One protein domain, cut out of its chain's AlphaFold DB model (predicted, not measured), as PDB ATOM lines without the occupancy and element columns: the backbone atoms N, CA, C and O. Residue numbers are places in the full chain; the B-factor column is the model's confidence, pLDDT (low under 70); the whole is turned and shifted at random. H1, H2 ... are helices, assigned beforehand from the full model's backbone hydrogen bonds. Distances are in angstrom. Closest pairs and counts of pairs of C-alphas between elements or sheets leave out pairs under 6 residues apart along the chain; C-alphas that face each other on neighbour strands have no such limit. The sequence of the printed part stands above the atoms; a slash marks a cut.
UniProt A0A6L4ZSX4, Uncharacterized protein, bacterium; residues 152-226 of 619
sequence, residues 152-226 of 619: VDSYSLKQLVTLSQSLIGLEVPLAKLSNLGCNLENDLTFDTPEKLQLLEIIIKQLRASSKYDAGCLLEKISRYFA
ATOM      1  N   VAL A 152      32.158 121.657-104.969       87.00
ATOM      2  CA  VAL A 152      31.283 122.389-104.051       87.00
ATOM      3  C   VAL A 152      31.026 121.497-102.847       87.00
ATOM      4  O   VAL A 152      30.653 120.334-103.012       87.00
ATOM      5  N   ASP A 153      31.239 122.046-101.649       88.50
ATOM      6  CA  ASP A 153      30.965 121.332-100.403       88.50
ATOM      7  C   ASP A 153      29.478 121.013-100.246       88.50
ATOM      8  O   ASP A 153      28.618 121.778-100.695       88.50
ATOM      9  N   SER A 154      29.173 119.907 -99.569       88.19
ATOM     10  CA  SER A 154      27.802 119.416 -99.369       88.19
ATOM     11  C   SER A 154      26.846 120.491 -98.830       88.19
ATOM     12  O   SER A 154      25.713 120.624 -99.297       88.19
ATOM     13  N   TYR A 155      27.308 121.330 -97.901       88.81
ATOM     14  CA  TYR A 155      26.512 122.408 -97.319       88.81
ATOM     15  C   TYR A 155      26.162 123.491 -98.347       88.81
ATOM     16  O   TYR A 155      24.990 123.846 -98.506       88.81
ATOM     17  N   SER A 156      27.152 123.994 -99.086       87.94
ATOM     18  CA  SER A 156      26.917 124.957-100.166       87.94
ATOM     19  C   SER A 156      26.109 124.366-101.318       87.94
ATOM     20  O   SER A 156      25.312 125.084-101.920       87.94
ATOM     21  N   LEU A 157      26.250 123.070-101.594       86.50
ATOM     22  CA  LEU A 157      25.464 122.374-102.604       86.50
ATOM     23  C   LEU A 157      23.984 122.290-102.202       86.50
ATOM     24  O   LEU A 157      23.119 122.621-103.013       86.50
ATOM     25  N   LYS A 158      23.685 121.938-100.940       87.38
ATOM     26  CA  LYS A 158      22.316 121.950-100.391       87.38
ATOM     27  C   LYS A 158      21.683 123.332-100.528       87.38
ATOM     28  O   LYS A 158      20.590 123.445-101.074       87.38
ATOM     29  N   GLN A 159      22.392 124.385-100.114       87.12
ATOM     30  CA  GLN A 159      21.899 125.760-100.253       87.12
ATOM     31  C   GLN A 159      21.654 126.155-101.711       87.12
ATOM     32  O   GLN A 159      20.617 126.741-102.021       87.12
ATOM     33  N   LEU A 160      22.586 125.817-102.607       86.31
ATOM     34  CA  LEU A 160      22.464 126.106-104.033       86.31
ATOM     35  C   LEU A 160      21.216 125.445-104.618       86.31
ATOM     36  O   LEU A 160      20.455 126.110-105.319       86.31
ATOM     37  N   VAL A 161      20.960 124.177-104.290       86.00
ATOM     38  CA  VAL A 161      19.762 123.462-104.745       86.00
ATOM     39  C   VAL A 161      18.490 124.071-104.153       86.00
ATOM     40  O   VAL A 161      17.565 124.354-104.909       86.00
ATOM     41  N   THR A 162      18.447 124.348-102.845       86.75
ATOM     42  CA  THR A 162      17.274 124.951-102.185       86.75
ATOM     43  C   THR A 162      16.897 126.298-102.798       86.75
ATOM     44  O   THR A 162      15.730 126.530-103.111       86.75
ATOM     45  N   LEU A 163      17.873 127.181-103.022       84.50
ATOM     46  CA  LEU A 163      17.614 128.480-103.648       84.50
ATOM     47  C   LEU A 163      17.156 128.316-105.102       84.50
ATOM     48  O   LEU A 163      16.233 129.001-105.543       84.50
ATOM     49  N   SER A 164      17.750 127.370-105.829       84.19
ATOM     50  CA  SER A 164      17.449 127.127-107.243       84.19
ATOM     51  C   SER A 164      16.063 126.520-107.483       84.19
ATOM     52  O   SER A 164      15.454 126.816-108.505       84.19
ATOM     53  N   GLN A 165      15.532 125.715-106.553       83.19
ATOM     54  CA  GLN A 165      14.204 125.084-106.671       83.19
ATOM     55  C   GLN A 165      13.056 126.097-106.795       83.19
ATOM     56  O   GLN A 165      12.020 125.803-107.381       83.19
ATOM     57  N   SER A 166      13.238 127.299-106.249       77.44
ATOM     58  CA  SER A 166      12.236 128.372-106.259       77.44
ATOM     59  C   SER A 166      12.241 129.230-107.540       77.44
ATOM     60  O   SER A 166      11.430 130.163-107.682       77.44
ATOM     61  N   LEU A 167      13.173 128.948-108.463       81.62
ATOM     62  CA  LEU A 167      13.383 129.693-109.701       81.62
ATOM     63  C   LEU A 167      12.824 128.938-110.909       81.62
ATOM     64  O   LEU A 167      13.143 127.776-111.156       81.62
ATOM     65  N   ILE A 168      12.025 129.649-111.704       77.12
ATOM     66  CA  ILE A 168      11.418 129.128-112.933       77.12
ATOM     67  C   ILE A 168      12.529 128.791-113.931       77.12
ATOM     68  O   ILE A 168      13.389 129.633-114.183       77.12
ATOM     69  N   GLY A 169      12.488 127.591-114.519       78.62
ATOM     70  CA  GLY A 169      13.418 127.148-115.567       78.62
ATOM     71  C   GLY A 169      14.638 126.353-115.085       78.62
ATOM     72  O   GLY A 169      15.401 125.875-115.921       78.62
ATOM     73  N   LEU A 170      14.813 126.157-113.771       83.19
ATOM     74  CA  LEU A 170      15.888 125.320-113.210       83.19
ATOM     75  C   LEU A 170      15.462 123.881-112.881       83.19
ATOM     76  O   LEU A 170      16.304 123.072-112.509       83.19
ATOM     77  N   GLU A 171      14.195 123.523-113.091       81.19
ATOM     78  CA  GLU A 171      13.647 122.182-112.828       81.19
ATOM     79  C   GLU A 171      14.430 121.078-113.558       81.19
ATOM     80  O   GLU A 171      14.882 120.109-112.946       81.19
ATOM     81  N   VAL A 172      14.659 121.254-114.865       81.31
ATOM     82  CA  VAL A 172      15.392 120.287-115.697       81.31
ATOM     83  C   VAL A 172      16.891 120.250-115.352       81.31
ATOM     84  O   VAL A 172      17.412 119.146-115.169       81.31
ATOM     85  N   PRO A 173      17.612 121.387-115.230       82.75
ATOM     86  CA  PRO A 173      18.996 121.391-114.752       82.75
ATOM     87  C   PRO A 173      19.191 120.721-113.388       82.75
ATOM     88  O   PRO A 173      20.109 119.918-113.236       82.75
ATOM     89  N   LEU A 174      18.315 120.993-112.416       81.75
ATOM     90  CA  LEU A 174      18.399 120.405-111.077       81.75
ATOM     91  C   LEU A 174      18.124 118.900-111.091       81.75
ATOM     92  O   LEU A 174      18.860 118.153-110.452       81.75
ATOM     93  N   ALA A 175      17.133 118.443-111.863       80.56
ATOM     94  CA  ALA A 175      16.850 117.015-112.030       80.56
ATOM     95  C   ALA A 175      18.008 116.267-112.717       80.56
ATOM     96  O   ALA A 175      18.342 115.135-112.364       80.56
ATOM     97  N   LYS A 176      18.670 116.899-113.695       82.31
ATOM     98  CA  LYS A 176      19.876 116.337-114.323       82.31
ATOM     99  C   LYS A 176      21.047 116.288-113.349       82.31
ATOM    100  O   LYS A 176      21.759 115.289-113.322       82.31
ATOM    101  N   LEU A 177      21.220 117.324-112.530       78.75
ATOM    102  CA  LEU A 177      22.252 117.360-111.500       78.75
ATOM    103  C   LEU A 177      22.023 116.236-110.473       78.75
ATOM    104  O   LEU A 177      22.940 115.459-110.226       78.75
ATOM    105  N   SER A 178      20.791 116.032-109.986       75.69
ATOM    106  CA  SER A 178      20.469 114.894-109.105       75.69
ATOM    107  C   SER A 178      20.722 113.531-109.761       75.69
ATOM    108  O   SER A 178      21.273 112.640-109.117       75.69
ATOM    109  N   ASN A 179      20.400 113.375-111.050       75.38
ATOM    110  CA  ASN A 179      20.599 112.119-111.787       75.38
ATOM    111  C   ASN A 179      22.074 111.789-112.063       75.38
ATOM    112  O   ASN A 179      22.411 110.621-112.238       75.38
ATOM    113  N   LEU A 180      22.969 112.781-112.056       68.06
ATOM    114  CA  LEU A 180      24.421 112.593-112.185       68.06
ATOM    115  C   LEU A 180      25.095 112.145-110.872       68.06
ATOM    116  O   LEU A 180      26.311 112.271-110.720       68.06
ATOM    117  N   GLY A 181      24.314 111.618-109.923       61.19
ATOM    118  CA  GLY A 181      24.815 111.078-108.662       61.19
ATOM    119  C   GLY A 181      25.129 112.144-107.614       61.19
ATOM    120  O   GLY A 181      25.963 111.903-106.742       61.19
ATOM    121  N   CYS A 182      24.485 113.317-107.680       63.66
ATOM    122  CA  CYS A 182      24.633 114.353-106.658       63.66
ATOM    123  C   CYS A 182      23.979 113.910-105.350       63.66
ATOM    124  O   CYS A 182      22.824 114.227-105.066       63.66
ATOM    125  N   ASN A 183      24.735 113.175-104.540       68.62
ATOM    126  CA  ASN A 183      24.395 112.984-103.147       68.62
ATOM    127  C   ASN A 183      24.653 114.304-102.411       68.62
ATOM    128  O   ASN A 183      25.803 114.688-102.219       68.62
ATOM    129  N   LEU A 184      23.581 114.977-101.995       73.38
ATOM    130  CA  LEU A 184      23.654 116.231-101.243       73.38
ATOM    131  C   LEU A 184      24.400 116.089 -99.907       73.38
ATOM    132  O   LEU A 184      24.768 117.103 -99.327       73.38
ATOM    133  N   GLU A 185      24.615 114.870 -99.410       78.38
ATOM    134  CA  GLU A 185      25.378 114.606 -98.186       78.38
ATOM    135  C   GLU A 185      26.899 114.646 -98.383       78.38
ATOM    136  O   GLU A 185      27.624 114.792 -97.402       78.38
ATOM    137  N   ASN A 186      27.392 114.575 -99.624       83.56
ATOM    138  CA  ASN A 186      28.824 114.577 -99.925       83.56
ATOM    139  C   ASN A 186      29.230 115.787-100.772       83.56
ATOM    140  O   ASN A 186      28.411 116.400-101.457       83.56
ATOM    141  N   ASP A 187      30.522 116.101-100.746       86.50
ATOM    142  CA  ASP A 187      31.113 117.093-101.638       86.50
ATOM    143  C   ASP A 187      31.055 116.600-103.086       86.50
ATOM    144  O   ASP A 187      31.248 115.413-103.375       86.50
ATOM    145  N   LEU A 188      30.805 117.521-104.012       86.69
ATOM    146  CA  LEU A 188      30.646 117.202-105.423       86.69
ATOM    147  C   LEU A 188      31.728 117.880-106.255       86.69
ATOM    148  O   LEU A 188      31.853 119.101-106.236       86.69
ATOM    149  N   THR A 189      32.456 117.086-107.038       87.94
ATOM    150  CA  THR A 189      33.403 117.586-108.045       87.94
ATOM    151  C   THR A 189      32.729 117.680-109.418       87.94
ATOM    152  O   THR A 189      32.028 116.759-109.851       87.94
ATOM    153  N   PHE A 190      32.956 118.799-110.102       86.88
ATOM    154  CA  PHE A 190      32.472 119.129-111.441       86.88
ATOM    155  C   PHE A 190      33.567 118.816-112.468       86.88
ATOM    156  O   PHE A 190      34.213 119.699-113.022       86.88
ATOM    157  N   ASP A 191      33.806 117.524-112.668       84.81
ATOM    158  CA  ASP A 191      34.879 116.952-113.487       84.81
ATOM    159  C   ASP A 191      34.473 116.633-114.934       84.81
ATOM    160  O   ASP A 191      35.337 116.381-115.774       84.81
ATOM    161  N   THR A 192      33.173 116.671-115.247       84.44
ATOM    162  CA  THR A 192      32.659 116.443-116.605       84.44
ATOM    163  C   THR A 192      32.094 117.722-117.233       84.44
ATOM    164  O   THR A 192      31.562 118.578-116.512       84.44
ATOM    165  N   PRO A 193      32.147 117.859-118.574       81.19
ATOM    166  CA  PRO A 193      31.558 118.996-119.281       81.19
ATOM    167  C   PRO A 193      30.077 119.209-118.948       81.19
ATOM    168  O   PRO A 193      29.641 120.343-118.772       81.19
ATOM    169  N   GLU A 194      29.307 118.131-118.794       81.06
ATOM    170  CA  GLU A 194      27.877 118.195-118.481       81.06
ATOM    171  C   GLU A 194      27.639 118.764-117.081       81.06
ATOM    172  O   GLU A 194      26.787 119.637-116.908       81.06
ATOM    173  N   LYS A 195      28.410 118.315-116.077       83.62
ATOM    174  CA  LYS A 195      28.326 118.851-114.710       83.62
ATOM    175  C   LYS A 195      28.673 120.340-114.693       83.62
ATOM    176  O   LYS A 195      27.957 121.125-114.072       83.62
ATOM    177  N   LEU A 196      29.744 120.729-115.388       82.94
ATOM    178  CA  LEU A 196      30.195 122.121-115.479       82.94
ATOM    179  C   LEU A 196      29.135 123.026-116.120       82.94
ATOM    180  O   LEU A 196      28.799 124.060-115.545       82.94
ATOM    181  N   GLN A 197      28.553 122.608-117.249       81.94
ATOM    182  CA  GLN A 197      27.483 123.348-117.928       81.94
ATOM    183  C   GLN A 197      26.235 123.497-117.053       81.94
ATOM    184  O   GLN A 197      25.645 124.575-116.983       81.94
ATOM    185  N   LEU A 198      25.823 122.429-116.361       82.50
ATOM    186  CA  LEU A 198      24.666 122.476-115.465       82.50
ATOM    187  C   LEU A 198      24.865 123.494-114.348       82.50
ATOM    188  O   LEU A 198      23.968 124.289-114.065       82.50
ATOM    189  N   LEU A 199      26.044 123.492-113.730       81.56
ATOM    190  CA  LEU A 199      26.338 124.444-112.678       81.56
ATOM    191  C   LEU A 199      26.408 125.879-113.202       81.56
ATOM    192  O   LEU A 199      25.904 126.786-112.543       81.56
ATOM    193  N   GLU A 200      26.995 126.093-114.378       80.12
ATOM    194  CA  GLU A 200      27.065 127.412-115.002       80.12
ATOM    195  C   GLU A 200      25.666 128.004-115.221       80.12
ATOM    196  O   GLU A 200      25.410 129.155-114.854       80.12
ATOM    197  N   ILE A 201      24.735 127.195-115.737       83.19
ATOM    198  CA  ILE A 201      23.329 127.576-115.912       83.19
ATOM    199  C   ILE A 201      22.709 127.971-114.566       83.19
ATOM    200  O   ILE A 201      22.099 129.038-114.457       83.19
ATOM    201  N   ILE A 202      22.907 127.153-113.526       83.06
ATOM    202  CA  ILE A 202      22.355 127.411-112.190       83.06
ATOM    203  C   ILE A 202      22.915 128.717-111.605       83.06
ATOM    204  O   ILE A 202      22.149 129.575-111.162       83.06
ATOM    205  N   ILE A 203      24.235 128.917-111.653       83.56
ATOM    206  CA  ILE A 203      24.902 130.135-111.172       83.56
ATOM    207  C   ILE A 203      24.390 131.370-111.923       83.56
ATOM    208  O   ILE A 203      24.119 132.400-111.303       83.56
ATOM    209  N   LYS A 204      24.242 131.283-113.251       83.44
ATOM    210  CA  LYS A 204      23.755 132.387-114.090       83.44
ATOM    211  C   LYS A 204      22.346 132.818-113.713       83.44
ATOM    212  O   LYS A 204      22.071 134.011-113.606       83.44
ATOM    213  N   GLN A 205      21.472 131.852-113.483       81.81
ATOM    214  CA  GLN A 205      20.071 132.104-113.179       81.81
ATOM    215  C   GLN A 205      19.874 132.575-111.732       81.81
ATOM    216  O   GLN A 205      19.077 133.481-111.494       81.81
ATOM    217  N   LEU A 206      20.665 132.057-110.784       81.44
ATOM    218  CA  LEU A 206      20.718 132.568-109.409       81.44
ATOM    219  C   LEU A 206      21.183 134.027-109.357       81.44
ATOM    220  O   LEU A 206      20.592 134.819-108.634       81.44
ATOM    221  N   ARG A 207      22.194 134.406-110.151       81.38
ATOM    222  CA  ARG A 207      22.667 135.801-110.246       81.38
ATOM    223  C   ARG A 207      21.625 136.763-110.799       81.38
ATOM    224  O   ARG A 207      21.593 137.916-110.389       81.38
ATOM    225  N   ALA A 208      20.834 136.312-111.768       81.88
ATOM    226  CA  ALA A 208      19.815 137.136-112.411       81.88
ATOM    227  C   ALA A 208      18.547 137.291-111.551       81.88
ATOM    228  O   ALA A 208      17.702 138.134-111.844       81.88
ATOM    229  N   SER A 209      18.395 136.466-110.515       79.31
ATOM    230  CA  SER A 209      17.233 136.491-109.639       79.31
ATOM    231  C   SER A 209      17.316 137.631-108.628       79.31
ATOM    232  O   SER A 209      18.298 137.763-107.906       79.31
ATOM    233  N   SER A 210      16.238 138.402-108.508       74.81
ATOM    234  CA  SER A 210      16.043 139.382-107.433       74.81
ATOM    235  C   SER A 210      15.326 138.804-106.206       74.81
ATOM    236  O   SER A 210      15.122 139.521-105.229       74.81
ATOM    237  N   LYS A 211      14.911 137.525-106.238       72.19
ATOM    238  CA  LYS A 211      14.110 136.913-105.158       72.19
ATOM    239  C   LYS A 211      14.896 136.660-103.868       72.19
ATOM    240  O   LYS A 211      14.281 136.614-102.807       72.19
ATOM    241  N   TYR A 212      16.211 136.458-103.949       72.88
ATOM    242  CA  TYR A 212      17.059 136.108-102.805       72.88
ATOM    243  C   TYR A 212      18.440 136.742-102.949       72.88
ATOM    244  O   TYR A 212      18.972 136.809-104.056       72.88
ATOM    245  N   ASP A 213      19.050 137.129-101.829       75.38
ATOM    246  CA  ASP A 213      20.465 137.494-101.803       75.38
ATOM    247  C   ASP A 213      21.329 136.225-101.783       75.38
ATOM    248  O   ASP A 213      21.576 135.615-100.742       75.38
ATOM    249  N   ALA A 214      21.762 135.798-102.969       77.81
ATOM    250  CA  ALA A 214      22.683 134.678-103.143       77.81
ATOM    251  C   ALA A 214      24.164 135.112-103.118       77.81
ATOM    252  O   ALA A 214      25.039 134.284-103.385       77.81
ATOM    253  N   GLY A 215      24.475 136.383-102.825       78.06
ATOM    254  CA  GLY A 215      25.811 136.961-102.989       78.06
ATOM    255  C   GLY A 215      26.906 136.193-102.247       78.06
ATOM    256  O   GLY A 215      27.881 135.759-102.859       78.06
ATOM    257  N   CYS A 216      26.699 135.932-100.953       81.81
ATOM    258  CA  CYS A 216      27.660 135.209-100.112       81.81
ATOM    259  C   CYS A 216      27.910 133.765-100.596       81.81
ATOM    260  O   CYS A 216      29.056 133.308-100.664       81.81
ATOM    261  N   LEU A 217      26.853 133.048-100.998       82.69
ATOM    262  CA  LEU A 217      26.968 131.685-101.525       82.69
ATOM    263  C   LEU A 217      27.734 131.667-102.852       82.69
ATOM    264  O   LEU A 217      28.636 130.853-103.041       82.69
ATOM    265  N   LEU A 218      27.398 132.581-103.762       83.44
ATOM    266  CA  LEU A 218      28.041 132.685-105.068       83.44
ATOM    267  C   LEU A 218      29.512 133.099-104.950       83.44
ATOM    268  O   LEU A 218      30.336 132.620-105.726       83.44
ATOM    269  N   GLU A 219      29.863 133.937-103.975       83.19
ATOM    270  CA  GLU A 219      31.256 134.271-103.672       83.19
ATOM    271  C   GLU A 219      32.027 133.057-103.135       83.19
ATOM    272  O   GLU A 219      33.166 132.811-103.541       83.19
ATOM    273  N   LYS A 220      31.407 132.263-102.253       84.12
ATOM    274  CA  LYS A 220      31.999 131.018-101.748       84.12
ATOM    275  C   LYS A 220      32.225 130.008-102.875       84.12
ATOM    276  O   LYS A 220      33.327 129.483-102.989       84.12
ATOM    277  N   ILE A 221      31.237 129.803-103.749       83.56
ATOM    278  CA  ILE A 221      31.370 128.923-104.918       83.56
ATOM    279  C   ILE A 221      32.448 129.453-105.868       83.56
ATOM    280  O   ILE A 221      33.307 128.689-106.286       83.56
ATOM    281  N   SER A 222      32.488 130.758-106.146       82.81
ATOM    282  CA  SER A 222      33.518 131.373-106.999       82.81
ATOM    283  C   SER A 222      34.945 131.040-106.536       82.81
ATOM    284  O   SER A 222      35.818 130.762-107.358       82.81
ATOM    285  N   ARG A 223      35.185 130.983-105.218       82.75
ATOM    286  CA  ARG A 223      36.490 130.588-104.662       82.75
ATOM    287  C   ARG A 223      36.888 129.157-105.032       82.75
ATOM    288  O   ARG A 223      38.058 128.940-105.329       82.75
ATOM    289  N   TYR A 224      35.946 128.217-105.084       82.50
ATOM    290  CA  TYR A 224      36.223 126.836-105.498       82.50
ATOM    291  C   TYR A 224      36.510 126.684-106.997       82.50
ATOM    292  O   TYR A 224      37.103 125.694-107.419       82.50
ATOM    293  N   PHE A 225      36.107 127.666-107.803       85.00
ATOM    294  CA  PHE A 225      36.286 127.671-109.255       85.00
ATOM    295  C   PHE A 225      37.532 128.436-109.698       85.00
ATOM    296  O   PHE A 225      37.954 128.305-110.846       85.00
ATOM    297  N   ALA A 226      38.131 129.225-108.804       86.56
ATOM    298  CA  ALA A 226      39.180 130.172-109.152       86.56
ATOM    299  C   ALA A 226      40.393 129.503-109.820       86.56
ATOM    300  O   ALA A 226      40.898 130.016-110.817       86.56
TER     301      ALA A 226
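Overview. This is residues 152 to 226 of the 619 residues of an uncharacterized protein of bacterium (UniProt A0A6L4ZSX4). Four helices make a rounded cluster, mostly crossed: the longest helix, H3, and H2 fold back on each other as a hairpin, H1 slants with residues 156 to 160 on H4 and residues 161 to 165 on H2 and comes to H3 with residues 163 to 164 alone, and H2 and H4 lie on opposite sides of the cluster. The printed part has 75 residues, four named helices in the order H1 to H4 and no named strand: all helix, compact, radius of gyration of the C-alphas 11.3 A, spans 29 by 26 by 22 A.

Along the chain. H3, residues 193 to 208, is 22.7 A long. H1, residues 154 to 165, starts at C-alpha (27.802, 119.416, -99.369) and is 16.4 A long. H2, residues 171 to 179, measures 12.3 A. H4, residues 215 to 226, measures 16.2 A and ends at C-alpha (39.180, 130.172, -109.152).

Arrangement. H3 and H2 touch as a hairpin, C-alphas of Leu 198 and Pro 173 closest at 5.8 A, tilt 38 degrees, only just steep. The hub, H1, touches H2 (Gln 165 to Glu 171, C-alphas 6.8 A), H4 (Ser 156 to Leu 217, 6.9 A) and, only just, with 3 pairs of C-alphas within 8 A, H3. H2 and H4 are apart. Every O i to N i+4 pair is within hydrogen-bond range in H1, H2 and H3; in H4, 7 of 8.

Size, cuts and confidence. The printed part has no cut. The H2 to H3 link is long; within it residues 180 to 183 are under pLDDT 70.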